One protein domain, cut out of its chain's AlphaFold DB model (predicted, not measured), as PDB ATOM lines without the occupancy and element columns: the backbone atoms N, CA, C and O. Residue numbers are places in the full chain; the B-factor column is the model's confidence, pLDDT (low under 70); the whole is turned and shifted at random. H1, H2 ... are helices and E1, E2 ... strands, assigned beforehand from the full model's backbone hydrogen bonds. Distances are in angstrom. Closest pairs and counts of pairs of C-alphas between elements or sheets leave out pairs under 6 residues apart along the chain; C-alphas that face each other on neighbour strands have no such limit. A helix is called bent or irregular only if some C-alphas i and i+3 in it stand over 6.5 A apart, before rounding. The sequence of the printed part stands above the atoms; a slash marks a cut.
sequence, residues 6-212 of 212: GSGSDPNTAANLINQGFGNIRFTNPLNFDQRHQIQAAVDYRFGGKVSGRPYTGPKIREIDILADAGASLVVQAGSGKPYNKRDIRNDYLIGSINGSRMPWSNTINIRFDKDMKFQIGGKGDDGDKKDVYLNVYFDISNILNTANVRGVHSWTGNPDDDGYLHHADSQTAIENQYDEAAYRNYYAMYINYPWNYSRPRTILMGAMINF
ATOM      1  N   GLY A   6      65.722 -17.634 -16.645       52.72
ATOM      2  CA  GLY A   6      65.428 -18.373 -15.416       52.72
ATOM      3  C   GLY A   6      65.953 -19.808 -15.453       52.72
ATOM      4  O   GLY A   6      66.235 -20.355 -16.521       52.72
ATOM      5  N   SER A   7      66.101 -20.421 -14.278       50.41
ATOM      6  CA  SER A   7      66.306 -21.867 -14.127       50.41
ATOM      7  C   SER A   7      64.969 -22.530 -13.782       50.41
ATOM      8  O   SER A   7      64.315 -22.089 -12.840       50.41
ATOM      9  N   GLY A   8      64.572 -23.588 -14.498       49.41
ATOM     10  CA  GLY A   8      63.321 -24.319 -14.222       49.41
ATOM     11  C   GLY A   8      62.072 -23.784 -14.938       49.41
ATOM     12  O   GLY A   8      60.958 -24.021 -14.492       49.41
ATOM     13  N   SER A   9      62.254 -23.077 -16.054       45.62
ATOM     14  CA  SER A   9      61.231 -22.359 -16.834       45.62
ATOM     15  C   SER A   9      60.086 -23.202 -17.431       45.62
ATOM     16  O   SER A   9      59.173 -22.630 -18.024       45.62
ATOM     17  N   ASP A  10      60.136 -24.532 -17.324       50.31
ATOM     18  CA  ASP A  10      59.108 -25.460 -17.811       50.31
ATOM     19  C   ASP A  10      58.997 -26.676 -16.860       50.31
ATOM     20  O   ASP A  10      59.925 -27.498 -16.815       50.31
ATOM     21  N   PRO A  11      57.887 -26.817 -16.105       50.75
ATOM     22  CA  PRO A  11      57.659 -27.937 -15.188       50.75
ATOM     23  C   PRO A  11      57.705 -29.309 -15.874       50.75
ATOM     24  O   PRO A  11      58.162 -30.283 -15.276       50.75
ATOM     25  N   ASN A  12      57.287 -29.389 -17.143       57.06
ATOM     26  CA  ASN A  12      57.234 -30.649 -17.888       57.06
ATOM     27  C   ASN A  12      58.630 -31.097 -18.334       57.06
ATOM     28  O   ASN A  12      58.919 -32.288 -18.429       57.06
ATOM     29  N   THR A  13      59.528 -30.145 -18.580       54.62
ATOM     30  CA  THR A  13      60.891 -30.453 -19.021       54.62
ATOM     31  C   THR A  13      61.786 -30.871 -17.852       54.62
ATOM     32  O   THR A  13      62.597 -31.783 -18.004       54.62
ATOM     33  N   ALA A  14      61.590 -30.300 -16.657       55.22
ATOM     34  CA  ALA A  14      62.265 -30.765 -15.442       55.22
ATOM     35  C   ALA A  14      61.894 -32.221 -15.101       55.22
ATOM     36  O   ALA A  14      62.772 -33.016 -14.769       55.22
ATOM     37  N   ALA A  15      60.619 -32.591 -15.260       56.62
ATOM     38  CA  ALA A  15      60.162 -33.968 -15.081       56.62
ATOM     39  C   ALA A  15      60.792 -34.929 -16.108       56.62
ATOM     40  O   ALA A  15      61.244 -36.011 -15.743       56.62
ATOM     41  N   ASN A  16      60.893 -34.519 -17.378       57.72
ATOM     42  CA  ASN A  16      61.503 -35.337 -18.431       57.72
ATOM     43  C   ASN A  16      63.024 -35.516 -18.266       57.72
ATOM     44  O   ASN A  16      63.527 -36.609 -18.501       57.72
ATOM     45  N   LEU A  17      63.756 -34.493 -17.810       57.16
ATOM     46  CA  LEU A  17      65.202 -34.581 -17.549       57.16
ATOM     47  C   LEU A  17      65.530 -35.479 -16.345       57.16
ATOM     48  O   LEU A  17      66.475 -36.264 -16.412       57.16
ATOM     49  N   ILE A  18      64.715 -35.416 -15.284       59.31
ATOM     50  CA  ILE A  18      64.825 -36.314 -14.122       59.31
ATOM     51  C   ILE A  18      64.501 -37.760 -14.528       59.31
ATOM     52  O   ILE A  18      65.239 -38.674 -14.164       59.31
ATOM     53  N   ASN A  19      63.452 -37.971 -15.333       57.97
ATOM     54  CA  ASN A  19      63.093 -39.295 -15.854       57.97
ATOM     55  C   ASN A  19      64.169 -39.898 -16.778       57.97
ATOM     56  O   ASN A  19      64.251 -41.116 -16.898       57.97
ATOM     57  N   GLN A  20      65.011 -39.071 -17.406       61.75
ATOM     58  CA  GLN A  20      66.124 -39.508 -18.261       61.75
ATOM     59  C   GLN A  20      67.447 -39.730 -17.498       61.75
ATOM     60  O   GLN A  20      68.474 -39.991 -18.121       61.75
ATOM     61  N   GLY A  21      67.452 -39.648 -16.161       45.44
ATOM     62  CA  GLY A  21      68.630 -39.958 -15.338       45.44
ATOM     63  C   GLY A  21      69.730 -38.890 -15.356       45.44
ATOM     64  O   GLY A  21      70.797 -39.093 -14.774       45.44
ATOM     65  N   PHE A  22      69.482 -37.737 -15.979       51.25
ATOM     66  CA  PHE A  22      70.368 -36.586 -15.879       51.25
ATOM     67  C   PHE A  22      70.138 -35.899 -14.524       51.25
ATOM     68  O   PHE A  22      69.008 -35.582 -14.155       51.25
ATOM     69  N   GLY A  23      71.213 -35.688 -13.752       50.53
ATOM     70  CA  GLY A  23      71.155 -34.960 -12.479       50.53
ATOM     71  C   GLY A  23      70.620 -33.529 -12.641       50.53
ATOM     72  O   GLY A  23      70.395 -33.054 -13.748       50.53
ATOM     73  N   ASN A  24      70.427 -32.808 -11.533       46.16
ATOM     74  CA  ASN A  24      69.913 -31.433 -11.562       46.16
ATOM     75  C   ASN A  24      70.908 -30.467 -12.241       46.16
ATOM     76  O   ASN A  24      71.748 -29.863 -11.569       46.16
ATOM     77  N   ILE A  25      70.837 -30.328 -13.567       53.50
ATOM     78  CA  ILE A  25      71.715 -29.435 -14.323       53.50
ATOM     79  C   ILE A  25      71.104 -28.034 -14.371       53.50
ATOM     80  O   ILE A  25      70.048 -27.803 -14.961       53.50
ATOM     81  N   ARG A  26      71.770 -27.076 -13.720       48.06
ATOM     82  CA  ARG A  26      71.331 -25.677 -13.654       48.06
ATOM     83  C   ARG A  26      71.864 -24.907 -14.863       48.06
ATOM     84  O   ARG A  26      72.981 -24.403 -14.826       48.06
ATOM     85  N   PHE A  27      71.051 -24.777 -15.907       56.91
ATOM     86  CA  PHE A  27      71.299 -23.848 -17.013       56.91
ATOM     87  C   PHE A  27      70.220 -22.761 -17.038       56.91
ATOM     88  O   PHE A  27      69.042 -23.038 -16.805       56.91
ATOM     89  N   THR A  28      70.615 -21.516 -17.307       54.91
ATOM     90  CA  THR A  28      69.680 -20.403 -17.502       54.91
ATOM     91  C   THR A  28      69.116 -20.461 -18.917       54.91
ATOM     92  O   THR A  28      69.864 -20.276 -19.876       54.91
ATOM     93  N   ASN A  29      67.812 -20.688 -19.048       63.19
ATOM     94  CA  ASN A  29      67.115 -20.678 -20.334       63.19
ATOM     95  C   ASN A  29      66.194 -19.451 -20.421       63.19
ATOM     96  O   ASN A  29      65.678 -19.008 -19.385       63.19
ATOM     97  N   PRO A  30      65.962 -18.902 -21.629       66.44
ATOM     98  CA  PRO A  30      64.984 -17.839 -21.804       66.44
ATOM     99  C   PRO A  30      63.605 -18.334 -21.357       66.44
ATOM    100  O   PRO A  30      63.220 -19.478 -21.615       66.44
ATOM    101  N   LEU A  31      62.872 -17.491 -20.641       74.00
ATOM    102  CA  LEU A  31      61.510 -17.787 -20.204       74.00
ATOM    103  C   LEU A  31      60.557 -17.733 -21.407       74.00
ATOM    104  O   LEU A  31      60.809 -17.031 -22.381       74.00
ATOM    105  N   ASN A  32      59.432 -18.444 -21.346       68.00
ATOM    106  CA  ASN A  32      58.421 -18.464 -22.419       68.00
ATOM    107  C   ASN A  32      57.799 -17.079 -22.714       68.00
ATOM    108  O   ASN A  32      57.167 -16.878 -23.749       68.00
ATOM    109  N   PHE A  33      57.991 -16.103 -21.826       73.50
ATOM    110  CA  PHE A  33      57.608 -14.702 -22.010       73.50
ATOM    111  C   PHE A  33      58.797 -13.761 -22.280       73.50
ATOM    112  O   PHE A  33      58.605 -12.547 -22.271       73.50
ATOM    113  N   ASP A  34      60.001 -14.286 -22.544       78.88
ATOM    114  CA  ASP A  34      61.189 -13.492 -22.891       78.88
ATOM    115  C   ASP A  34      61.022 -12.799 -24.252       78.88
ATOM    116  O   ASP A  34      61.272 -13.368 -25.317       78.88
ATOM    117  N   GLN A  35      60.592 -11.540 -24.225       81.94
ATOM    118  CA  GLN A  35      60.486 -10.697 -25.409       81.94
ATOM    119  C   GLN A  35      61.686  -9.747 -25.477       81.94
ATOM    120  O   GLN A  35      61.776  -8.781 -24.725       81.94
ATOM    121  N   ARG A  36      62.615 -10.015 -26.404       82.38
ATOM    122  CA  ARG A  36      63.893  -9.286 -26.502       82.38
ATOM    123  C   ARG A  36      63.728  -7.823 -26.901       82.38
ATOM    124  O   ARG A  36      64.390  -6.958 -26.334       82.38
ATOM    125  N   HIS A  37      62.873  -7.553 -27.885       88.25
ATOM    126  CA  HIS A  37      62.595  -6.207 -28.373       88.25
ATOM    127  C   HIS A  37      61.114  -5.911 -28.205       88.25
ATOM    128  O   HIS A  37      60.273  -6.657 -28.704       88.25
ATOM    129  N   GLN A  38      60.818  -4.804 -27.537       90.25
ATOM    130  CA  GLN A  38      59.479  -4.253 -27.430       90.25
ATOM    131  C   GLN A  38      59.576  -2.753 -27.686       90.25
ATOM    132  O   GLN A  38      60.340  -2.046 -27.030       90.25
ATOM    133  N   ILE A  39      58.837  -2.293 -28.685       91.12
ATOM    134  CA  ILE A  39      58.757  -0.906 -29.114       91.12
ATOM    135  C   ILE A  39      57.316  -0.474 -28.888       91.12
ATOM    136  O   ILE A  39      56.381  -1.091 -29.401       91.12
ATOM    137  N   GLN A  40      57.144   0.591 -28.120       93.31
ATOM    138  CA  GLN A  40      55.860   1.244 -27.943       93.31
ATOM    139  C   GLN A  40      56.032   2.721 -28.269       93.31
ATOM    140  O   GLN A  40      56.919   3.378 -27.729       93.31
ATOM    141  N   ALA A  41      55.188   3.226 -29.161       94.38
ATOM    142  CA  ALA A  41      55.104   4.640 -29.479       94.38
ATOM    143  C   ALA A  41      53.656   5.086 -29.296       94.38
ATOM    144  O   ALA A  41      52.737   4.437 -29.795       94.38
ATOM    145  N   ALA A  42      53.467   6.181 -28.571       95.00
ATOM    146  CA  ALA A  42      52.170   6.804 -28.385       95.00
ATOM    147  C   ALA A  42      52.261   8.255 -28.850       95.00
ATOM    148  O   ALA A  42      53.169   8.984 -28.449       95.00
ATOM    149  N   VAL A  43      51.336   8.651 -29.716       96.69
ATOM    150  CA  VAL A  43      51.194  10.022 -30.197       96.69
ATOM    151  C   VAL A  43      49.775  10.451 -29.886       96.69
ATOM    152  O   VAL A  43      48.829   9.829 -30.357       96.69
ATOM    153  N   ASP A  44      49.640  11.507 -29.099       95.69
ATOM    154  CA  ASP A  44      48.356  12.109 -28.774       95.69
ATOM    155  C   ASP A  44      48.320  13.533 -29.316       95.69
ATOM    156  O   ASP A  44      49.284  14.291 -29.180       95.69
ATOM    157  N   TYR A  45      47.215  13.883 -29.958       94.19
ATOM    158  CA  TYR A  45      46.974  15.228 -30.437       94.19
ATOM    159  C   TYR A  45      45.538  15.637 -30.144       94.19
ATOM    160  O   TYR A  45      44.593  14.925 -30.480       94.19
ATOM    161  N   ARG A  46      45.371  16.826 -29.564       93.56
ATOM    162  CA  ARG A  46      44.065  17.385 -29.220       93.56
ATOM    163  C   ARG A  46      43.974  18.833 -29.657       93.56
ATOM    164  O   ARG A  46      44.841  19.648 -29.338       93.56
ATOM    165  N   PHE A  47      42.891  19.154 -30.348       93.19
ATOM    166  CA  PHE A  47      42.551  20.526 -30.674       93.19
ATOM    167  C   PHE A  47      42.000  21.246 -29.443       93.19
ATOM    168  O   PHE A  47      41.231  20.681 -28.665       93.19
ATOM    169  N   GLY A  48      42.373  22.518 -29.291       89.81
ATOM    170  CA  GLY A  48      41.713  23.409 -28.342       89.81
ATOM    171  C   GLY A  48      40.248  23.649 -28.712       89.81
ATOM    172  O   GLY A  48      39.762  23.222 -29.759       89.81
ATOM    173  N   GLY A  49      39.532  24.360 -27.865       89.19
ATOM    174  CA  GLY A  49      38.132  24.652 -28.083       89.19
ATOM    175  C   GLY A  49      37.476  25.212 -26.836       89.19
ATOM    176  O   GLY A  49      38.119  25.495 -25.821       89.19
ATOM    177  N   LYS A  50      36.167  25.426 -26.944       82.56
ATOM    178  CA  LYS A  50      35.382  26.073 -25.891       82.56
ATOM    179  C   LYS A  50      35.255  25.183 -24.657       82.56
ATOM    180  O   LYS A  50      35.130  25.718 -23.560       82.56
ATOM    181  N   VAL A  51      35.290  23.860 -24.825       81.50
ATOM    182  CA  VAL A  51      35.210  22.910 -23.707       81.50
ATOM    183  C   VAL A  51      36.549  22.825 -22.976       81.50
ATOM    184  O   VAL A  51      36.586  22.901 -21.753       81.50
ATOM    185  N   SER A  52      37.653  22.733 -23.716       82.56
ATOM    186  CA  SER A  52      39.011  22.647 -23.162       82.56
ATOM    187  C   SER A  52      39.575  23.984 -22.666       82.56
ATOM    188  O   SER A  52      40.601  23.995 -21.985       82.56
ATOM    189  N   GLY A  53      38.953  25.113 -23.023       83.06
ATOM    190  CA  GLY A  53      39.403  26.461 -22.655       83.06
ATOM    191  C   GLY A  53      40.700  26.902 -23.347       83.06
ATOM    192  O   GLY A  53      41.289  27.913 -22.969       83.06
ATOM    193  N   ARG A  54      41.170  26.149 -24.350       89.06
ATOM    194  CA  ARG A  54      42.397  26.431 -25.111       89.06
ATOM    195  C   ARG A  54      42.058  27.061 -26.464       89.06
ATOM    196  O   ARG A  54      41.025  26.722 -27.038       89.06
ATOM    197  N   PRO A  55      42.919  27.936 -27.016       88.12
ATOM    198  CA  PRO A  55      42.677  28.516 -28.331       88.12
ATOM    199  C   PRO A  55      42.610  27.420 -29.402       88.12
ATOM    200  O   PRO A  55      43.461  26.531 -29.457       88.12
ATOM    201  N   TYR A  56      41.589  27.485 -30.258       89.50
ATOM    202  CA  TYR A  56      41.445  26.569 -31.384       89.50
ATOM    203  C   TYR A  56      42.345  26.998 -32.546       89.50
ATOM    204  O   TYR A  56      42.229  28.114 -33.051       89.50
ATOM    205  N   THR A  57      43.217  26.093 -32.986       86.81
ATOM    206  CA  THR A  57      44.166  26.302 -34.093       86.81
ATOM    207  C   THR A  57      43.897  25.387 -35.293       86.81
ATOM    208  O   THR A  57      44.731  25.276 -36.190       86.81
ATOM    209  N   GLY A  58      42.749  24.703 -35.312       86.38
ATOM    210  CA  GLY A  58      42.401  23.733 -36.348       86.38
ATOM    211  C   GLY A  58      41.665  24.320 -37.562       86.38
ATOM    212  O   GLY A  58      41.390  25.521 -37.625       86.38
ATOM    213  N   PRO A  59      41.335  23.464 -38.545       86.94
ATOM    214  CA  PRO A  59      40.659  23.867 -39.774       86.94
ATOM    215  C   PRO A  59      39.223  24.341 -39.515       86.94
ATOM    216  O   PRO A  59      38.439  23.665 -38.854       86.94
ATOM    217  N   LYS A  60      38.854  25.480 -40.107       89.69
ATOM    218  CA  LYS A  60      37.495  26.037 -40.051       89.69
ATOM    219  C   LYS A  60      36.788  25.843 -41.385       89.69
ATOM    220  O   LYS A  60      37.368  26.114 -42.434       89.69
ATOM    221  N   ILE A  61      35.522  25.438 -41.357       87.69
ATOM    222  CA  ILE A  61      34.663  25.401 -42.550       87.69
ATOM    223  C   ILE A  61      33.507  26.364 -42.314       87.69
ATOM    224  O   ILE A  61      32.736  26.159 -41.384       87.69
ATOM    225  N   ARG A  62      33.379  27.408 -43.146       86.88
ATOM    226  CA  ARG A  62      32.334  28.446 -42.994       86.88
ATOM    227  C   ARG A  62      32.285  29.022 -41.566       86.88
ATOM    228  O   ARG A  62      31.218  29.109 -40.976       86.88
ATOM    229  N   GLU A  63      33.458  29.335 -41.006       83.75
ATOM    230  CA  GLU A  63      33.649  29.841 -39.629       83.75
ATOM    231  C   GLU A  63      33.292  28.863 -38.495       83.75
ATOM    232  O   GLU A  63      33.418  29.204 -37.320       83.75
ATOM    233  N   ILE A  64      32.917  27.623 -38.818       84.38
ATOM    234  CA  ILE A  64      32.649  26.579 -37.832       84.38
ATOM    235  C   ILE A  64      33.954  25.848 -37.506       84.38
ATOM    236  O   ILE A  64      34.610  25.285 -38.391       84.38
ATOM    237  N   ASP A  65      34.296  25.818 -36.218       87.56
ATOM    238  CA  ASP A  65      35.423  25.062 -35.671       87.56
ATOM    239  C   ASP A  65      35.069  23.560 -35.616       87.56
ATOM    240  O   ASP A  65      34.653  23.020 -34.590       87.56
ATOM    241  N   ILE A  66      35.181  22.870 -36.755       85.12
ATOM    242  CA  ILE A  66      34.696  21.487 -36.932       85.12
ATOM    243  C   ILE A  66      35.359  20.472 -35.988       85.12
ATOM    244  O   ILE A  66      34.706  19.529 -35.525       85.12
ATOM    245  N   LEU A  67      36.639  20.682 -35.679       89.56
ATOM    246  CA  LEU A  67      37.449  19.814 -34.822       89.56
ATOM    247  C   LEU A  67      37.697  20.424 -33.440       89.56
ATOM    248  O   LEU A  67      38.595  19.962 -32.745       89.56
ATOM    249  N   ALA A  68      36.952  21.461 -33.037       90.50
ATOM    250  CA  ALA A  68      37.063  21.983 -31.677       90.50
ATOM    251  C   ALA A  68      36.834  20.862 -30.660       90.50
ATOM    252  O   ALA A  68      35.897  20.071 -30.813       90.50
ATOM    253  N   ASP A  69      37.717  20.808 -29.661       92.94
ATOM    254  CA  ASP A  69      37.685  19.829 -28.573       92.94
ATOM    255  C   ASP A  69      37.698  18.357 -29.048       92.94
ATOM    256  O   ASP A  69      37.247  17.454 -28.344       92.94
ATOM    257  N   ALA A  70      38.223  18.110 -30.255       94.44
ATOM    258  CA  ALA A  70      38.470  16.771 -30.777       94.44
ATOM    259  C   ALA A  70      39.910  16.317 -30.490       94.44
ATOM    260  O   ALA A  70      40.867  17.088 -30.634       94.44
ATOM    261  N   GLY A  71      40.057  15.051 -30.117       94.62
ATOM    262  CA  GLY A  71      41.312  14.361 -29.860       94.62
ATOM    263  C   GLY A  71      41.519  13.170 -30.790       94.62
ATOM    264  O   GLY A  71      40.569  12.542 -31.263       94.62
ATOM    265  N   ALA A  72      42.784  12.865 -31.056       96.12
ATOM    266  CA  ALA A  72      43.226  11.657 -31.724       96.12
ATOM    267  C   ALA A  72      44.449  11.094 -30.992       96.12
ATOM    268  O   ALA A  72      45.440  11.796 -30.796       96.12
ATOM    269  N   SER A  73      44.388   9.817 -30.631       96.75
ATOM    270  CA  SER A  73      45.459   9.099 -29.951       96.75
ATOM    271  C   SER A  73      45.845   7.875 -30.764       96.75
ATOM    272  O   SER A  73      44.997   7.037 -31.061       96.75
ATOM    273  N   LEU A  74      47.112   7.768 -31.148       96.56
ATOM    274  CA  LEU A  74      47.676   6.647 -31.891       96.56
ATOM    275  C   LEU A  74      48.664   5.903 -30.995       96.56
ATOM    276  O   LEU A  74      49.629   6.491 -30.512       96.56
ATOM    277  N   VAL A  75      48.465   4.598 -30.833       97.19
ATOM    278  CA  VAL A  75      49.372   3.718 -30.094       97.19
ATOM    279  C   VAL A  75      49.872   2.620 -31.022       97.19
ATOM    280  O   VAL A  75      49.107   1.773 -31.484       97.19
ATOM    281  N   VAL A  76      51.178   2.615 -31.268       95.81
ATOM    282  CA  VAL A  76      51.884   1.584 -32.028       95.81
ATOM    283  C   VAL A  76      52.632   0.693 -31.048       95.81
ATOM    284  O   VAL A  76      53.400   1.174 -30.217       95.81
ATOM    285  N   GLN A  77      52.415  -0.612 -31.156       94.12
ATOM    286  CA  GLN A  77      53.110  -1.633 -30.382       94.12
ATOM    287  C   GLN A  77      53.730  -2.632 -31.345       94.12
ATOM    288  O   GLN A  77      53.019  -3.262 -32.122       94.12
ATOM    289  N   ALA A  78      55.044  -2.783 -31.285       93.50
ATOM    290  CA  ALA A  78      55.792  -3.768 -32.047       93.50
ATOM    291  C   ALA A  78      56.672  -4.567 -31.092       93.50
ATOM    292  O   ALA A  78      57.252  -4.015 -30.158       93.50
ATOM    293  N   GLY A  79      56.793  -5.867 -31.309       92.62
ATOM    294  CA  GLY A  79      57.659  -6.681 -30.478       92.62
ATOM    295  C   GLY A  79      58.132  -7.945 -31.165       92.62
ATOM    296  O   GLY A  79      57.404  -8.566 -31.940       92.62
ATOM    297  N   SER A  80      59.359  -8.344 -30.839       91.81
ATOM    298  CA  SER A  80      59.930  -9.613 -31.283       91.81
ATOM    299  C   SER A  80      59.091 -10.780 -30.773       91.81
ATOM    300  O   SER A  80      58.546 -10.698 -29.672       91.81
ATOM    301  N   GLY A  81      59.017 -11.882 -31.513       89.31
ATOM    302  CA  GLY A  81      58.259 -13.036 -31.044       89.31
ATOM    303  C   GLY A  81      58.842 -13.653 -29.777       89.31
ATOM    304  O   GLY A  81      60.058 -13.648 -29.542       89.31
ATOM    305  N   LYS A  82      57.941 -14.180 -28.951       90.06
ATOM    306  CA  LYS A  82      58.308 -14.923 -27.746       90.06
ATOM    307  C   LYS A  82      58.930 -16.266 -28.132       90.06
ATOM    308  O   LYS A  82      58.670 -16.771 -29.234       90.06
ATOM    309  N   PRO A  83      59.771 -16.837 -27.266       91.06
ATOM    310  CA  PRO A  83      60.390 -18.103 -27.563       91.06
ATOM    311  C   PRO A  83      59.423 -19.274 -27.380       91.06
ATOM    312  O   PRO A  83      58.452 -19.186 -26.629       91.06
ATOM    313  N   TYR A  84      59.721 -20.374 -28.064       90.62
ATOM    314  CA  TYR A  84      59.015 -21.642 -27.945       90.62
ATOM    315  C   TYR A  84      59.985 -22.823 -28.086       90.62
ATOM    316  O   TYR A  84      61.109 -22.688 -28.585       90.62
ATOM    317  N   ASN A  85      59.536 -23.994 -27.638       90.50
ATOM    318  CA  ASN A  85      60.255 -25.253 -27.783       90.50
ATOM    319  C   ASN A  85      59.934 -25.869 -29.144       90.50
ATOM    320  O   ASN A  85      58.796 -26.278 -29.379       90.50
ATOM    321  N   LYS A  86      60.934 -25.959 -30.022       89.94
ATOM    322  CA  LYS A  86      60.798 -26.713 -31.268       89.94
ATOM    323  C   LYS A  86      61.051 -28.191 -30.993       89.94
ATOM    324  O   LYS A  86      62.013 -28.519 -30.304       89.94
ATOM    325  N   ARG A  87      60.203 -29.071 -31.512       91.56
ATOM    326  CA  ARG A  87      60.311 -30.523 -31.333       91.56
ATOM    327  C   ARG A  87      60.366 -31.225 -32.678       91.56
ATOM    328  O   ARG A  87      59.857 -30.706 -33.665       91.56
ATOM    329  N   ASP A  88      60.999 -32.383 -32.713       89.38
ATOM    330  CA  ASP A  88      61.000 -33.256 -33.879       89.38
ATOM    331  C   ASP A  88      59.676 -34.023 -33.943       89.38
ATOM    332  O   ASP A  88      59.210 -34.566 -32.946       89.38
ATOM    333  N   ILE A  89      59.058 -34.051 -35.118       88.12
ATOM    334  CA  ILE A  89      57.746 -34.671 -35.324       88.12
ATOM    335  C   ILE A  89      57.766 -36.205 -35.184       88.12
ATOM    336  O   ILE A  89      56.732 -36.804 -34.911       88.12
ATOM    337  N   ARG A  90      58.925 -36.860 -35.343       85.44
ATOM    338  CA  ARG A  90      59.046 -38.329 -35.319       85.44
ATOM    339  C   ARG A  90      59.179 -38.894 -33.914       85.44
ATOM    340  O   ARG A  90      58.639 -39.955 -33.623       85.44
ATOM    341  N   ASN A  91      59.957 -38.232 -33.064       86.94
ATOM    342  CA  ASN A  91      60.330 -38.744 -31.739       86.94
ATOM    343  C   ASN A  91      60.025 -37.766 -30.593       86.94
ATOM    344  O   ASN A  91      60.342 -38.062 -29.443       86.94
ATOM    345  N   ASP A  92      59.418 -36.616 -30.900       85.19
ATOM    346  CA  ASP A  92      59.083 -35.535 -29.968       85.19
ATOM    347  C   ASP A  92      60.283 -34.955 -29.195       85.19
ATOM    348  O   ASP A  92      60.133 -34.231 -28.203       85.19
ATOM    349  N   TYR A  93      61.508 -35.231 -29.654       89.50
ATOM    350  CA  TYR A  93      62.709 -34.703 -29.023       89.50
ATOM    351  C   TYR A  93      62.844 -33.207 -29.266       89.50
ATOM    352  O   TYR A  93      62.544 -32.685 -30.340       89.50
ATOM    353  N   LEU A  94      63.323 -32.501 -28.243       88.06
ATOM    354  CA  LEU A  94      63.606 -31.077 -28.323       88.06
ATOM    355  C   LEU A  94      64.715 -30.824 -29.353       88.06
ATOM    356  O   LEU A  94      65.820 -31.353 -29.239       88.06
ATOM    357  N   ILE A  95      64.429 -29.967 -30.328       86.62
ATOM    358  CA  ILE A  95      65.402 -29.500 -31.307       86.62
ATOM    359  C   ILE A  95      66.058 -28.230 -30.763       86.62
ATOM    360  O   ILE A  95      65.421 -27.182 -30.630       86.62
ATOM    361  N   GLY A  96      67.361 -28.314 -30.493       86.38
ATOM    362  CA  GLY A  96      68.147 -27.206 -29.956       86.38
ATOM    363  C   GLY A  96      67.989 -27.055 -28.443       86.38
ATOM    364  O   GLY A  96      67.984 -28.038 -27.707       86.38
ATOM    365  N   SER A  97      67.911 -25.813 -27.967       83.56
ATOM    366  CA  SER A  97      67.756 -25.507 -26.543       83.56
ATOM    367  C   SER A  97      66.299 -25.247 -26.172       83.56
ATOM    368  O   SER A  97      65.478 -24.865 -27.012       83.56
ATOM    369  N   ILE A  98      65.995 -25.361 -24.878       81.62
ATOM    370  CA  ILE A  98      64.701 -24.945 -24.331       81.62
ATOM    371  C   ILE A  98      64.494 -23.471 -24.687       81.62
ATOM    372  O   ILE A  98      65.390 -22.647 -24.485       81.62
ATOM    373  N   ASN A  99      63.328 -23.147 -25.245       84.00
ATOM    374  CA  ASN A  99      62.958 -21.811 -25.700       84.00
ATOM    375  C   ASN A  99      63.976 -21.223 -26.705       84.00
ATOM    376  O   ASN A  99      64.214 -20.013 -26.756       84.00
ATOM    377  N   GLY A 100      64.607 -22.095 -27.501       83.12
ATOM    378  CA  GLY A 100      65.629 -21.732 -28.482       83.12
ATOM    379  C   GLY A 100      65.073 -21.160 -29.788       83.12
ATOM    380  O   GLY A 100      65.743 -20.357 -30.437       83.12
ATOM    381  N   SER A 101      63.846 -21.525 -30.163       89.25
ATOM    382  CA  SER A 101      63.163 -20.979 -31.343       89.25
ATOM    383  C   SER A 101      62.274 -19.799 -30.960       89.25
ATOM    384  O   SER A 101      61.879 -19.672 -29.805       89.25
ATOM    385  N   ARG A 102      61.976 -18.904 -31.909       90.00
ATOM    386  CA  ARG A 102      61.144 -17.714 -31.674       90.00
ATOM    387  C   ARG A 102      60.022 -17.616 -32.685       90.00
ATOM    388  O   ARG A 102      60.226 -17.878 -33.865       90.00
ATOM    389  N   MET A 103      58.864 -17.191 -32.198       92.88
ATOM    390  CA  MET A 103      57.733 -16.845 -33.048       92.88
ATOM    391  C   MET A 103      58.047 -15.610 -33.916       92.88
ATOM    392  O   MET A 103      59.008 -14.878 -33.639       92.88
ATOM    393  N   PRO A 104      57.238 -15.343 -34.955       93.06
ATOM    394  CA  PRO A 104      57.333 -14.115 -35.734       93.06
ATOM    395  C   PRO A 104      57.143 -12.853 -34.882       93.06
ATOM    396  O   PRO A 104      56.619 -12.886 -33.767       93.06
ATOM    397  N   TRP A 105      57.565 -11.713 -35.427       93.31
ATOM    398  CA  TRP A 105      57.277 -10.415 -34.819       93.31
ATOM    399  C   TRP A 105      55.776 -10.135 -34.799       93.31
ATOM    400  O   TRP A 105      55.042 -10.527 -35.703       93.31
ATOM    401  N   SER A 106      55.346  -9.401 -33.776       93.12
ATOM    402  CA  SER A 106      53.970  -8.939 -33.636       93.12
ATOM    403  C   SER A 106      53.916  -7.419 -33.692       93.12
ATOM    404  O   SER A 106      54.744  -6.752 -33.074       93.12
ATOM    405  N   ASN A 107      52.947  -6.879 -34.429       94.69
ATOM    406  CA  ASN A 107      52.722  -5.450 -34.586       94.69
ATOM    407  C   ASN A 107      51.224  -5.157 -34.459       94.69
ATOM    408  O   ASN A 107      50.390  -5.774 -35.119       94.69
ATOM    409  N   THR A 108      50.863  -4.220 -33.594       95.62
ATOM    410  CA  THR A 108      49.487  -3.767 -33.398       95.62
ATOM    411  C   THR A 108      49.463  -2.250 -33.384       95.62
ATOM    412  O   THR A 108      50.211  -1.615 -32.644       95.62
ATOM    413  N   ILE A 109      48.585  -1.676 -34.202       96.62
ATOM    414  CA  ILE A 109      48.330  -0.239 -34.242       96.62
ATOM    415  C   ILE A 109      46.898  -0.014 -33.782       96.62
ATOM    416  O   ILE A 109      45.973  -0.578 -34.369       96.62
ATOM    417  N   ASN A 110      46.733   0.804 -32.749       97.38
ATOM    418  CA  ASN A 110      45.441   1.212 -32.217       97.38
ATOM    419  C   ASN A 110      45.295   2.721 -32.389       97.38
ATOM    420  O   ASN A 110      46.259   3.457 -32.175       97.38
ATOM    421  N   ILE A 111      44.104   3.176 -32.760       97.50
ATOM    422  CA  ILE A 111      43.779   4.598 -32.828       97.50
ATOM    423  C   ILE A 111      42.479   4.854 -32.091       97.50
ATOM    424  O   ILE A 111      41.525   4.088 -32.210       97.50
ATOM    425  N   ARG A 112      42.433   5.960 -31.364       97.00
ATOM    426  CA  ARG A 112      41.226   6.471 -30.741       97.00
ATOM    427  C   ARG A 112      40.980   7.882 -31.231       97.00
ATOM    428  O   ARG A 112      41.884   8.706 -31.193       97.00
ATOM    429  N   PHE A 113      39.757   8.149 -31.650       97.00
ATOM    430  CA  PHE A 113      39.254   9.494 -31.882       97.00
ATOM    431  C   PHE A 113      38.224   9.808 -30.816       97.00
ATOM    432  O   PHE A 113      37.397   8.957 -30.492       97.00
ATOM    433  N   ASP A 114      38.247  11.013 -30.275       96.25
ATOM    434  CA  ASP A 114      37.244  11.453 -29.319       96.25
ATOM    435  C   ASP A 114      36.891  12.922 -29.522       96.25
ATOM    436  O   ASP A 114      37.647  13.677 -30.131       96.25
ATOM    437  N   LYS A 115      35.705  13.317 -29.070       94.56
ATOM    438  CA  LYS A 115      35.244  14.697 -29.125       94.56
ATOM    439  C   LYS A 115      34.455  15.036 -27.879       94.56
ATOM    440  O   LYS A 115      33.457  14.374 -27.578       94.56
ATOM    441  N   ASP A 116      34.883  16.097 -27.211       93.94
ATOM    442  CA  ASP A 116      34.182  16.649 -26.065       93.94
ATOM    443  C   ASP A 116      33.154  17.685 -26.515       93.94
ATOM    444  O   ASP A 116      33.398  18.538 -27.370       93.94
ATOM    445  N   MET A 117      31.974  17.615 -25.917       90.62
ATOM    446  CA  MET A 117      30.881  18.550 -26.124       90.62
ATOM    447  C   MET A 117      30.360  18.998 -24.766       90.62
ATOM    448  O   MET A 117      30.211  18.195 -23.846       90.62
ATOM    449  N   LYS A 118      30.062  20.288 -24.648       88.12
ATOM    450  CA  LYS A 118      29.453  20.875 -23.457       88.12
ATOM    451  C   LYS A 118      28.043  21.336 -23.796       88.12
ATOM    452  O   LYS A 118      27.860  22.136 -24.713       88.12
ATOM    453  N   PHE A 119      27.069  20.857 -23.035       83.88
ATOM    454  CA  PHE A 119      25.676  21.278 -23.109       83.88
ATOM    455  C   PHE A 119      25.274  21.934 -21.795       83.88
ATOM    456  O   PHE A 119      25.764  21.559 -20.737       83.88
ATOM    457  N   GLN A 120      24.370  22.906 -21.856       80.88
ATOM    458  CA  GLN A 120      23.744  23.461 -20.660       80.88
ATOM    459  C   GLN A 120      22.334  22.889 -20.567       80.88
ATOM    460  O   GLN A 120      21.529  23.091 -21.477       80.88
ATOM    461  N   ILE A 121      22.048  22.152 -19.498       73.06
ATOM    462  CA  ILE A 121      20.726  21.593 -19.217       73.06
ATOM    463  C   ILE A 121      20.149  22.370 -18.029       73.06
ATOM    464  O   ILE A 121      20.653  22.274 -16.914       73.06
ATOM    465  N   GLY A 122      19.111  23.177 -18.274       62.16
ATOM    466  CA  GLY A 122      18.410  23.944 -17.235       62.16
ATOM    467  C   GLY A 122      17.852  25.285 -17.723       62.16
ATOM    468  O   GLY A 122      18.536  26.023 -18.432       62.16
ATOM    469  N   GLY A 123      16.599  25.576 -17.342       54.25
ATOM    470  CA  GLY A 123      15.932  26.866 -17.559       54.25
ATOM    471  C   GLY A 123      14.417  26.801 -17.803       54.25
ATOM    472  O   GLY A 123      13.992  27.227 -18.870       54.25
ATOM    473  N   LYS A 124      13.621  26.285 -16.847       49.31
ATOM    474  CA  LYS A 124      12.175  26.588 -16.640       49.31
ATOM    475  C   LYS A 124      11.737  26.225 -15.199       49.31
ATOM    476  O   LYS A 124      10.835  25.418 -15.006       49.31
ATOM    477  N   GLY A 125      12.413  26.772 -14.193       52.91
ATOM    478  CA  GLY A 125      12.055  26.648 -12.773       52.91
ATOM    479  C   GLY A 125      12.688  27.795 -11.980       52.91
ATOM    480  O   GLY A 125      13.690  28.340 -12.441       52.91
ATOM    481  N   ASP A 126      12.076  28.173 -10.857       53.53
ATOM    482  CA  ASP A 126      12.287  29.456 -10.160       53.53
ATOM    483  C   ASP A 126      13.712  29.702  -9.610       53.53
ATOM    484  O   ASP A 126      14.068  30.854  -9.375       53.53
ATOM    485  N   ASP A 127      14.571  28.678  -9.521       57.75
ATOM    486  CA  ASP A 127      15.993  28.796  -9.151       57.75
ATOM    487  C   ASP A 127      16.893  28.571 -10.380       57.75
ATOM    488  O   ASP A 127      17.364  27.463 -10.633       57.75
ATOM    489  N   GLY A 128      17.084  29.618 -11.190       55.81
ATOM    490  CA  GLY A 128      17.659  29.618 -12.549       55.81
ATOM    491  C   GLY A 128      19.111  29.146 -12.760       55.81
ATOM    492  O   GLY A 128      19.778  29.654 -13.668       55.81
ATOM    493  N   ASP A 129      19.607  28.176 -11.998       62.09
ATOM    494  CA  ASP A 129      20.946  27.617 -12.161       62.09
ATOM    495  C   ASP A 129      21.025  26.701 -13.392       62.09
ATOM    496  O   ASP A 129      20.409  25.637 -13.493       62.09
ATOM    497  N   LYS A 130      21.822  27.134 -14.374       68.62
ATOM    498  CA  LYS A 130      22.168  26.335 -15.551       68.62
ATOM    499  C   LYS A 130      23.177  25.270 -15.143       68.62
ATOM    500  O   LYS A 130      24.284  25.608 -14.727       68.62
ATOM    501  N   LYS A 131      22.834  23.995 -15.324       78.75
ATOM    502  CA  LYS A 131      23.771  22.898 -15.089       78.75
ATOM    503  C   LYS A 131      24.551  22.582 -16.362       78.75
ATOM    504  O   LYS A 131      23.968  22.302 -17.410       78.75
ATOM    505  N   ASP A 132      25.874  22.630 -16.269       84.06
ATOM    506  CA  ASP A 132      26.763  22.216 -17.350       84.06
ATOM    507  C   ASP A 132      26.864  20.682 -17.380       84.06
ATOM    508  O   ASP A 132      27.138  20.051 -16.365       84.06
ATOM    509  N   VAL A 133      26.657  20.083 -18.552       88.44
ATOM    510  CA  VAL A 133      26.789  18.643 -18.807       88.44
ATOM    511  C   VAL A 133      27.842  18.431 -19.884       88.44
ATOM    512  O   VAL A 133      27.789  19.051 -20.950       88.44
ATOM    513  N   TYR A 134      28.792  17.540 -19.616       90.75
ATOM    514  CA  TYR A 134      29.879  17.210 -20.533       90.75
ATOM    515  C   TYR A 134      29.626  15.844 -21.167       90.75
ATOM    516  O   TYR A 134      29.369  14.864 -20.471       90.75
ATOM    517  N   LEU A 135      29.710  15.777 -22.491       92.81
ATOM    518  CA  LEU A 135      29.565  14.564 -23.284       92.81
ATOM    519  C   LEU A 135      30.860  14.323 -24.063       92.81
ATOM    520  O   LEU A 135      31.222  15.136 -24.908       92.81
ATOM    521  N   ASN A 136      31.516  13.191 -23.828       94.25
ATOM    522  CA  ASN A 136      32.612  12.702 -24.660       94.25
ATOM    523  C   ASN A 136      32.082  11.601 -25.578       94.25
ATOM    524  O   ASN A 136      31.590  10.584 -25.093       94.25
ATOM    525  N   VAL A 137      32.182  11.784 -26.893       95.50
ATOM    526  CA  VAL A 137      31.905  10.722 -27.871       95.50
ATOM    527  C   VAL A 137      33.231  10.222 -28.413       95.50
ATOM    528  O   VAL A 137      34.052  11.029 -28.839       95.50
ATOM    529  N   TYR A 138      33.441   8.908 -28.421       96.19
ATOM    530  CA  TYR A 138      34.694   8.309 -28.863       96.19
ATOM    531  C   TYR A 138      34.495   7.122 -29.803       96.19
ATOM    532  O   TYR A 138      33.502   6.396 -29.750       96.19
ATOM    533  N   PHE A 139      35.504   6.928 -30.645       96.62
ATOM    534  CA  PHE A 139      35.686   5.816 -31.561       96.62
ATOM    535  C   PHE A 139      37.067   5.220 -31.307       96.62
ATOM    536  O   PHE A 139      38.076   5.873 -31.558       96.62
ATOM    537  N   ASP A 140      37.114   3.994 -30.807       96.75
ATOM    538  CA  ASP A 140      38.342   3.234 -30.591       96.75
ATOM    539  C   ASP A 140      38.440   2.130 -31.646       96.75
ATOM    540  O   ASP A 140      37.543   1.298 -31.791       96.75
ATOM    541  N   ILE A 141      39.520   2.151 -32.418       97.19
ATOM    542  CA  ILE A 141      39.833   1.155 -33.433       97.19
ATOM    543  C   ILE A 141      41.122   0.463 -33.008       97.19
ATOM    544  O   ILE A 141      42.226   0.997 -33.139       97.19
ATOM    545  N   SER A 142      40.978  -0.774 -32.549       96.56
ATOM    546  CA  SER A 142      42.094  -1.642 -32.199       96.56
ATOM    547  C   SER A 142      42.502  -2.513 -33.386       96.56
ATOM    548  O   SER A 142      41.641  -3.019 -34.108       96.56
ATOM    549  N   ASN A 143      43.809  -2.728 -33.565       95.81
ATOM    550  CA  ASN A 143      44.391  -3.479 -34.683       95.81
ATOM    551  C   ASN A 143      43.930  -2.949 -36.059       95.81
ATOM    552  O   ASN A 143      43.314  -3.658 -36.857       95.81
ATOM    553  N   ILE A 144      44.237  -1.682 -36.353       95.69
ATOM    554  CA  ILE A 144      43.827  -1.010 -37.600       95.69
ATOM    555  C   ILE A 144      44.332  -1.760 -38.831       95.69
ATOM    556  O   ILE A 144      43.619  -1.832 -39.819       95.69
ATOM    557  N   LEU A 145      45.516  -2.371 -38.799       94.75
ATOM    558  CA  LEU A 145      46.033  -3.140 -39.939       94.75
ATOM    559  C   LEU A 145      45.354  -4.508 -40.110       94.75
ATOM    560  O   LEU A 145      45.566  -5.161 -41.125       94.75
ATOM    561  N   ASN A 146      44.524  -4.929 -39.149       94.94
ATOM    562  CA  ASN A 146      43.947  -6.271 -39.079       94.94
ATOM    563  C   ASN A 146      45.019  -7.374 -39.175       94.94
ATOM    564  O   ASN A 146      44.809  -8.417 -39.788       94.94
ATOM    565  N   THR A 147      46.195  -7.125 -38.595       93.81
ATOM    566  CA  THR A 147      47.313  -8.068 -38.625       93.81
ATOM    567  C   THR A 147      46.995  -9.264 -37.731       93.81
ATOM    568  O   THR A 147      46.639  -9.093 -36.560       93.81
ATOM    569  N   ALA A 148      47.139 -10.474 -38.272       93.50
ATOM    570  CA  ALA A 148      47.007 -11.726 -37.536       93.50
ATOM    571  C   ALA A 148      48.313 -12.023 -36.782       93.50
ATOM    572  O   ALA A 148      49.167 -12.774 -37.246       93.50
ATOM    573  N   ASN A 149      48.510 -11.378 -35.631       94.12
ATOM    574  CA  ASN A 149      49.737 -11.575 -34.864       94.12
ATOM    575  C   ASN A 149      49.751 -12.963 -34.225       94.12
ATOM    576  O   ASN A 149      48.851 -13.295 -33.453       94.12
ATOM    577  N   VAL A 150      50.801 -13.730 -34.498       93.75
ATOM    578  CA  VAL A 150      50.988 -15.072 -33.949       93.75
ATOM    579  C   VAL A 150      51.283 -14.996 -32.448       93.75
ATOM    580  O   VAL A 150      52.213 -14.318 -32.008       93.75
ATOM    581  N   ARG A 151      50.457 -15.677 -31.652       90.75
ATOM    582  CA  ARG A 151      50.552 -15.812 -30.189       90.75
ATOM    583  C   ARG A 151      50.980 -17.206 -29.745       90.75
ATOM    584  O   ARG A 151      51.541 -17.329 -28.659       90.75
ATOM    585  N   GLY A 152      50.698 -18.212 -30.565       91.69
ATOM    586  CA  GLY A 152      51.024 -19.610 -30.326       91.69
ATOM    587  C   GLY A 152      51.350 -20.299 -31.642       91.69
ATOM    588  O   GLY A 152      50.848 -19.907 -32.692       91.69
ATOM    589  N   VAL A 153      52.229 -21.291 -31.574       92.75
ATOM    590  CA  VAL A 153      52.650 -22.104 -32.715       92.75
ATOM    591  C   VAL A 153      52.721 -23.562 -32.297       92.75
ATOM    592  O   VAL A 153      52.995 -23.861 -31.130       92.75
ATOM    593  N   HIS A 154      52.523 -24.467 -33.248       92.50
ATOM    594  CA  HIS A 154      52.770 -25.884 -33.038       92.50
ATOM    595  C   HIS A 154      54.276 -26.135 -32.915       92.50
ATOM    596  O   HIS A 154      55.084 -25.597 -33.673       92.50
ATOM    597  N   SER A 155      54.677 -26.956 -31.942       90.19
ATOM    598  CA  SER A 155      56.092 -27.196 -31.632       90.19
ATOM    599  C   SER A 155      56.854 -27.898 -32.756       90.19
ATOM    600  O   SER A 155      58.064 -27.704 -32.865       90.19
ATOM    601  N   TRP A 156      56.174 -28.693 -33.586       91.50
ATOM    602  CA  TRP A 156      56.803 -29.465 -34.659       91.50
ATOM    603  C   TRP A 156      57.138 -28.604 -35.888       91.50
ATOM    604  O   TRP A 156      58.276 -28.601 -36.364       91.50
ATOM    605  N   THR A 157      56.193 -27.792 -36.357       91.12
ATOM    606  CA  THR A 157      56.346 -26.946 -37.556       91.12
ATOM    607  C   THR A 157      56.856 -25.541 -37.236       91.12
ATOM    608  O   THR A 157      57.618 -24.964 -38.011       91.12
ATOM    609  N   GLY A 158      56.475 -24.981 -36.083       90.19
ATOM    610  CA  GLY A 158      56.592 -23.550 -35.800       90.19
ATOM    611  C   GLY A 158      55.507 -22.695 -36.461       90.19
ATOM    612  O   GLY A 158      55.582 -21.470 -36.369       90.19
ATOM    613  N   ASN A 159      54.504 -23.316 -37.087       92.19
ATOM    614  CA  ASN A 159      53.376 -22.628 -37.702       92.19
ATOM    615  C   ASN A 159      52.184 -22.543 -36.729       92.19
ATOM    616  O   ASN A 159      52.023 -23.409 -35.866       92.19
ATOM    617  N   PRO A 160      51.357 -21.490 -36.823       92.12
ATOM    618  CA  PRO A 160      50.151 -21.326 -36.006       92.12
ATOM    619  C   PRO A 160      48.940 -22.157 -36.468       92.12
ATOM    620  O   PRO A 160      47.972 -22.258 -35.721       92.12
ATOM    621  N   ASP A 161      48.955 -22.696 -37.682       92.12
ATOM    622  CA  ASP A 161      47.818 -23.340 -38.354       92.12
ATOM    623  C   ASP A 161      48.102 -24.759 -38.860       92.12
ATOM    624  O   ASP A 161      47.196 -25.431 -39.345       92.12
ATOM    625  N   ASP A 162      49.345 -25.216 -38.739       92.06
ATOM    626  CA  ASP A 162      49.788 -26.519 -39.216       92.06
ATOM    627  C   ASP A 162      50.634 -27.184 -38.137       92.06
ATOM    628  O   ASP A 162      51.637 -26.617 -37.708       92.06
ATOM    629  N   ASP A 163      50.253 -28.378 -37.693       91.38
ATOM    630  CA  ASP A 163      51.047 -29.194 -36.776       91.38
ATOM    631  C   ASP A 163      52.008 -30.143 -37.512       91.38
ATOM    632  O   ASP A 163      52.901 -30.713 -36.894       91.38
ATOM    633  N   GLY A 164      51.895 -30.261 -38.835       91.81
ATOM    634  CA  GLY A 164      52.724 -31.099 -39.691       91.81
ATOM    635  C   GLY A 164      52.216 -32.531 -39.848       91.81
ATOM    636  O   GLY A 164      52.758 -33.263 -40.677       91.81
ATOM    637  N   TYR A 165      51.172 -32.950 -39.120       92.12
ATOM    638  CA  TYR A 165      50.677 -34.331 -39.157       92.12
ATOM    639  C   TYR A 165      50.155 -34.720 -40.543       92.12
ATOM    640  O   TYR A 165      50.505 -35.779 -41.065       92.12
ATOM    641  N   LEU A 166      49.374 -33.838 -41.179       92.25
ATOM    642  CA  LEU A 166      48.772 -34.095 -42.495       92.25
ATOM    643  C   LEU A 166      49.796 -34.261 -43.622       92.25
ATOM    644  O   LEU A 166      49.483 -34.875 -44.647       92.25
ATOM    645  N   HIS A 167      51.005 -33.735 -43.433       90.50
ATOM    646  CA  HIS A 167      52.084 -33.740 -44.419       90.50
ATOM    647  C   HIS A 167      53.228 -34.701 -44.063       90.50
ATOM    648  O   HIS A 167      54.153 -34.873 -44.856       90.50
ATOM    649  N   HIS A 168      53.184 -35.343 -42.895       92.75
ATOM    650  CA  HIS A 168      54.239 -36.251 -42.462       92.75
ATOM    651  C   HIS A 168      54.142 -37.610 -43.167       92.75
ATOM    652  O   HIS A 168      53.054 -38.179 -43.269       92.75
ATOM    653  N   ALA A 169      55.278 -38.149 -43.627       91.62
ATOM    654  CA  ALA A 169      55.333 -39.401 -44.389       91.62
ATOM    655  C   ALA A 169      54.729 -40.585 -43.614       91.62
ATOM    656  O   ALA A 169      53.900 -41.311 -44.155       91.62
ATOM    657  N   ASP A 170      55.071 -40.718 -42.329       90.25
ATOM    658  CA  ASP A 170      54.608 -41.838 -41.493       90.25
ATOM    659  C   ASP A 170      53.093 -41.793 -41.227       90.25
ATOM    660  O   ASP A 170      52.477 -42.816 -40.935       90.25
ATOM    661  N   SER A 171      52.471 -40.618 -41.363       91.00
ATOM    662  CA  SER A 171      51.029 -40.441 -41.185       91.00
ATOM    663  C   SER A 171      50.232 -40.766 -42.452       91.00
ATOM    664  O   SER A 171      49.037 -41.036 -42.348       91.00
ATOM    665  N   GLN A 172      50.853 -40.769 -43.642       93.88
ATOM    666  CA  GLN A 172      50.117 -40.886 -44.911       93.88
ATOM    667  C   GLN A 172      49.366 -42.210 -45.023       93.88
ATOM    668  O   GLN A 172      48.174 -42.202 -45.301       93.88
ATOM    669  N   THR A 173      49.998 -43.334 -44.681       94.75
ATOM    670  CA  THR A 173      49.326 -44.643 -44.712       94.75
ATOM    671  C   THR A 173      48.122 -44.695 -43.766       94.75
ATOM    672  O   THR A 173      47.115 -45.319 -44.082       94.75
ATOM    673  N   ALA A 174      48.181 -44.042 -42.602       93.00
ATOM    674  CA  ALA A 174      47.044 -43.994 -41.681       93.00
ATOM    675  C   ALA A 174      45.901 -43.105 -42.205       93.00
ATOM    676  O   ALA A 174      44.734 -43.416 -41.964       93.00
ATOM    677  N   ILE A 175      46.235 -42.026 -42.919       94.62
ATOM    678  CA  ILE A 175      45.293 -41.084 -43.538       94.62
ATOM    679  C   ILE A 175      44.611 -41.710 -44.767       94.62
ATOM    680  O   ILE A 175      43.393 -41.631 -44.895       94.62
ATOM    681  N   GLU A 176      45.372 -42.384 -45.630       94.56
ATOM    682  CA  GLU A 176      44.875 -43.087 -46.824       94.56
ATOM    683  C   GLU A 176      43.945 -44.259 -46.467       94.56
ATOM    684  O   GLU A 176      43.028 -44.580 -47.217       94.56
ATOM    685  N   ASN A 177      44.146 -44.882 -45.300       96.06
ATOM    686  CA  ASN A 177      43.300 -45.972 -44.802       96.06
ATOM    687  C   ASN A 177      42.003 -45.498 -44.113       96.06
ATOM    688  O   ASN A 177      41.258 -46.323 -43.577       96.06
ATOM    689  N   GLN A 178      41.723 -44.191 -44.078       95.31
ATOM    690  CA  GLN A 178      40.448 -43.677 -43.570       95.31
ATOM    691  C   GLN A 178      39.311 -43.961 -44.561       95.31
ATOM    692  O   GLN A 178      39.534 -44.087 -45.760       95.31
ATOM    693  N   TYR A 179      38.069 -44.025 -44.067       93.06
ATOM    694  CA  TYR A 179      36.889 -44.269 -44.915       93.06
ATOM    695  C   TYR A 179      36.745 -43.256 -46.060       93.06
ATOM    696  O   TYR A 179      36.332 -43.620 -47.157       93.06
ATOM    697  N   ASP A 180      37.069 -41.994 -45.781       95.88
ATOM    698  CA  ASP A 180      37.162 -40.914 -46.757       95.88
ATOM    699  C   ASP A 180      38.352 -40.026 -46.372       95.88
ATOM    700  O   ASP A 180      38.334 -39.322 -45.355       95.88
ATOM    701  N   GLU A 181      39.402 -40.086 -47.187       95.00
ATOM    702  CA  GLU A 181      40.630 -39.316 -46.995       95.00
ATOM    703  C   GLU A 181      40.370 -37.801 -47.026       95.00
ATOM    704  O   GLU A 181      40.877 -37.053 -46.184       95.00
ATOM    705  N   ALA A 182      39.571 -37.330 -47.986       95.69
ATOM    706  CA  ALA A 182      39.317 -35.907 -48.181       95.69
ATOM    707  C   ALA A 182      38.516 -35.325 -47.011       95.69
ATOM    708  O   ALA A 182      38.802 -34.211 -46.551       95.69
ATOM    709  N   ALA A 183      37.548 -36.091 -46.500       96.25
ATOM    710  CA  ALA A 183      36.811 -35.737 -45.296       96.25
ATOM    711  C   ALA A 183      37.736 -35.707 -44.070       96.25
ATOM    712  O   ALA A 183      37.740 -34.714 -43.339       96.25
ATOM    713  N   TYR A 184      38.563 -36.740 -43.870       96.06
ATOM    714  CA  TYR A 184      39.502 -36.798 -42.747       96.06
ATOM    715  C   TYR A 184      40.446 -35.590 -42.727       96.06
ATOM    716  O   TYR A 184      40.557 -34.909 -41.706       96.06
ATOM    717  N   ARG A 185      41.074 -35.269 -43.867       94.94
ATOM    718  CA  ARG A 185      41.977 -34.114 -43.992       94.94
ATOM    719  C   ARG A 185      41.270 -32.796 -43.678       94.94
ATOM    720  O   ARG A 185      41.844 -31.960 -42.988       94.94
ATOM    721  N   ASN A 186      40.024 -32.621 -44.129       95.38
ATOM    722  CA  ASN A 186      39.230 -31.431 -43.810       95.38
ATOM    723  C   ASN A 186      38.970 -31.297 -42.308       95.38
ATOM    724  O   ASN A 186      39.270 -30.258 -41.720       95.38
ATOM    725  N   TYR A 187      38.443 -32.347 -41.675       94.81
ATOM    726  CA  TYR A 187      38.140 -32.312 -40.244       94.81
ATOM    727  C   TYR A 187      39.396 -32.121 -39.398       94.81
ATOM    728  O   TYR A 187      39.367 -31.367 -38.425       94.81
ATOM    729  N   TYR A 188      40.510 -32.738 -39.789       94.94
ATOM    730  CA  TYR A 188      41.786 -32.548 -39.111       94.94
ATOM    731  C   TYR A 188      42.299 -31.109 -39.260       94.94
ATOM    732  O   TYR A 188      42.662 -30.492 -38.262       94.94
ATOM    733  N   ALA A 189      42.254 -30.528 -40.466       93.19
ATOM    734  CA  ALA A 189      42.638 -29.133 -40.695       93.19
ATOM    735  C   ALA A 189      41.784 -28.151 -39.868       93.19
ATOM    736  O   ALA A 189      42.290 -27.166 -39.330       93.19
ATOM    737  N   MET A 190      40.488 -28.432 -39.709       92.56
ATOM    738  CA  MET A 190      39.607 -27.647 -38.836       92.56
ATOM    739  C   MET A 190      39.943 -27.820 -37.352       92.56
ATOM    740  O   MET A 190      39.827 -26.863 -36.590       92.56
ATOM    741  N   TYR A 191      40.347 -29.023 -36.940       91.56
ATOM    742  CA  TYR A 191      40.726 -29.324 -35.562       91.56
ATOM    743  C   TYR A 191      42.018 -28.609 -35.144       91.56
ATOM    744  O   TYR A 191      42.074 -28.045 -34.050       91.56
ATOM    745  N   ILE A 192      43.033 -28.595 -36.013       91.50
ATOM    746  CA  ILE A 192      44.321 -27.945 -35.722       91.50
ATOM    747  C   ILE A 192      44.256 -26.421 -35.813       91.50
ATOM    748  O   ILE A 192      45.030 -25.736 -35.147       91.50
ATOM    749  N   ASN A 193      43.319 -25.873 -36.594       87.44
ATOM    750  CA  ASN A 193      43.155 -24.433 -36.723       87.44
ATOM    751  C   ASN A 193      42.589 -23.832 -35.427       87.44
ATOM    752  O   ASN A 193      41.378 -23.733 -35.224       87.44
ATOM    753  N   TYR A 194      43.492 -23.428 -34.535       88.12
ATOM    754  CA  TYR A 194      43.155 -22.934 -33.211       88.12
ATOM    755  C   TYR A 194      43.146 -21.394 -33.177       88.12
ATOM    756  O   TYR A 194      44.208 -20.769 -33.246       88.12
ATOM    757  N   PRO A 195      41.983 -20.732 -32.991       88.12
ATOM    758  CA  PRO A 195      41.889 -19.268 -33.067       88.12
ATOM    759  C   PRO A 195      42.771 -18.520 -32.060       88.12
ATOM    760  O   PRO A 195      43.167 -17.380 -32.297       88.12
ATOM    761  N   TRP A 196      43.101 -19.150 -30.931       89.50
ATOM    762  CA  TRP A 196      43.932 -18.545 -29.890       89.50
ATOM    763  C   TRP A 196      45.427 -18.513 -30.234       89.50
ATOM    764  O   TRP A 196      46.186 -17.832 -29.539       89.50
ATOM    765  N   ASN A 197      45.841 -19.160 -31.331       92.81
ATOM    766  CA  ASN A 197      47.174 -18.974 -31.907       92.81
ATOM    767  C   ASN A 197      47.344 -17.587 -32.535       92.81
ATOM    768  O   ASN A 197      48.474 -17.178 -32.795       92.81
ATOM    769  N   TYR A 198      46.262 -16.822 -32.702       93.88
ATOM    770  CA  TYR A 198      46.283 -15.481 -33.268       93.88
ATOM    771  C   TYR A 198      45.796 -14.419 -32.279       93.88
ATOM    772  O   TYR A 198      45.042 -14.664 -31.333       93.88
ATOM    773  N   SER A 199      46.238 -13.182 -32.489       92.81
ATOM    774  CA  SER A 199      45.662 -12.022 -31.823       92.81
ATOM    775  C   SER A 199      44.247 -11.740 -32.307       92.81
ATOM    776  O   SER A 199      43.866 -12.105 -33.415       92.81
ATOM    777  N   ARG A 200      43.500 -10.983 -31.499       91.00
ATOM    778  CA  ARG A 200      42.173 -10.502 -31.883       91.00
ATOM    779  C   ARG A 200      42.228  -9.741 -33.221       91.00
ATOM    780  O   ARG A 200      43.177  -8.975 -33.442       91.00
ATOM    781  N   PRO A 201      41.214  -9.922 -34.083       94.06
ATOM    782  CA  PRO A 201      41.091  -9.156 -35.314       94.06
ATOM    783  C   PRO A 201      40.784  -7.686 -35.006       94.06
ATOM    784  O   PRO A 201      40.584  -7.295 -33.847       94.06
ATOM    785  N   ARG A 202      40.723  -6.866 -36.059       96.50
ATOM    786  CA  ARG A 202      40.309  -5.466 -35.956       96.50
ATOM    787  C   ARG A 202      38.985  -5.359 -35.198       96.50
ATOM    788  O   ARG A 202      38.001  -5.993 -35.563       96.50
ATOM    789  N   THR A 203      38.969  -4.537 -34.155       96.62
ATOM    790  CA  THR A 203      37.765  -4.253 -33.366       96.62
ATOM    791  C   THR A 203      37.505  -2.755 -33.402       96.62
ATOM    792  O   THR A 203      38.436  -1.976 -33.214       96.62
ATOM    793  N   ILE A 204      36.257  -2.364 -33.656       96.75
ATOM    794  CA  ILE A 204      35.813  -0.968 -33.655       96.75
ATOM    795  C   ILE A 204      34.774  -0.826 -32.548       96.75
ATOM    796  O   ILE A 204      33.760  -1.520 -32.561       96.75
ATOM    797  N   LEU A 205      35.040   0.060 -31.597       96.56
ATOM    798  CA  LEU A 205      34.150   0.395 -30.499       96.56
ATOM    799  C   LEU A 205      33.760   1.865 -30.616       96.56
ATOM    800  O   LEU A 205      34.620   2.736 -30.696       96.56
ATOM    801  N   MET A 206      32.462   2.141 -30.594       96.44
ATOM    802  CA  MET A 206      31.927   3.493 -30.472       96.44
ATOM    803  C   MET A 206      31.260   3.613 -29.108       96.44
ATOM    804  O   MET A 206      30.529   2.710 -28.698       96.44
ATOM    805  N   GLY A 207      31.498   4.716 -28.410       95.94
ATOM    806  CA  GLY A 207      30.888   4.962 -27.115       95.94
ATOM    807  C   GLY A 207      30.686   6.439 -26.831       95.94
ATOM    808  O   GLY A 207      31.251   7.313 -27.487       95.94
ATOM    809  N   ALA A 208      29.858   6.700 -25.829       95.19
ATOM    810  CA  ALA A 208      29.591   8.024 -25.303       95.19
ATOM    811  C   ALA A 208      29.696   7.980 -23.774       95.19
ATOM    812  O   ALA A 208      29.198   7.048 -23.146       95.19
ATOM    813  N   MET A 209      30.348   8.974 -23.181       93.62
ATOM    814  CA  MET A 209      30.472   9.149 -21.737       93.62
ATOM    815  C   MET A 209      29.873  10.497 -21.354       93.62
ATOM    816  O   MET A 209      30.240  11.519 -21.930       93.62
ATOM    817  N   ILE A 210      28.949  10.491 -20.395       92.12
ATOM    818  CA  ILE A 210      28.278  11.691 -19.894       92.12
ATOM    819  C   ILE A 210      28.746  11.943 -18.464       92.12
ATOM    820  O   ILE A 210      28.657  11.046 -17.628       92.12
ATOM    821  N   ASN A 211      29.195  13.166 -18.196       86.44
ATOM    822  CA  ASN A 211      29.561  13.651 -16.870       86.44
ATOM    823  C   ASN A 211      28.641  14.824 -16.483       86.44
ATOM    824  O   ASN A 211      28.411  15.728 -17.295       86.44
ATOM    825  N   PHE A 212      28.109  14.776 -15.256       80.44
ATOM    826  CA  PHE A 212      27.149  15.732 -14.686       80.44
ATOM    827  C   PHE A 212      27.763  16.589 -13.583       80.44
ATOM    828  O   PHE A 212      28.799  16.180 -13.021       80.44
TER     829      PHE A 212
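What this domain is: This is residues 6 to 212 of the 212 residues of an uncharacterized protein of Marinilabiliales bacterium (UniProt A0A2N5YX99). A long, twisted blade of five antiparallel strands extends from a spread-out head of loops and three small helices, in which H1 lies on one side and H2 and H3 on the other. No named helix covers either face of the blade; at its end away from the head, a loop of residues 47 to 69 joins E1 to E2, and the hairpin of E3 and E4 reaches farther, to its turn near Asp 126. The printed part has 207 residues, with three named helices and five named strands in the order H1 E1 E2 E3 E4 H2 H3 E5, and the sheet order is E1 E2 E3 E4 E5. The class is mixed, helices and strands, though under half of the residues, 85, are in named elements. The whole is extended, with a radius of gyration of the C-alphas of 27.8 A and spans of 87 by 50 by 36 A.

Where its parts are: H1, residues 11 to 19, begins at C-alpha 11 (57.659, -27.937, -15.188). E1 is residues 38 to 46, 26.6 A long, and E2 is residues 70 to 79, 30.3 A. E3, residues 106 to 121, is the longest strand at 47.4 A; its C-alpha 121 is at (20.726, 21.593, -19.217). E4 is residues 131 to 142, 35.1 A. H2 is residues 169 to 176, and H3 is residues 181 to 192, 16.4 A. E5, residues 203 to 211, 25.7 A, ends at C-alpha 211 (29.561, 13.651, -16.870).

How they stand to each other: E1 to E4 form a meander, each strand the antiparallel neighbour of the one before. In the hairpin of E1 and E2, N 41 and O 76 are 2.9 A apart, within hydrogen-bond range. In that of E2 and E3, N 75 and O 110 are 2.8 A apart, and in that of E3 and E4, N 115 and O 137 are 2.8 A apart. E5 is antiparallel to E4 at 169 degrees, with N 207 and O 138 at 2.9 A; E1 and E5 are the edge strands. H1, H2 and H3 are not on the sheet. H2 and H3 only just touch, only at the corner by their link, with 3 pairs of C-alphas within 8 A; the closest are those of Ile 175 and Glu 181, 6.1 A. They run opposite ways at a steep tilt of 59 degrees. H1 is apart from H2 and from H3. In H1 and H3 every O i to N i+4 pair is within hydrogen-bond range, in H2 2 of 4; H2 is irregular, but only just, with C-alphas 170 and 173 6.8 A apart.

The domain as a whole: The two C-alphas farthest apart, those of Asp 126 and Thr 173, are 89.8 A apart. The printed part has no cut. The links H1 to E1, E1 to E2, E2 to E3 and E4 to H2 are long. Mean pLDDT of the printed part is 85.0; residues 6 to 30, 32 and 122 to 130 are under 70.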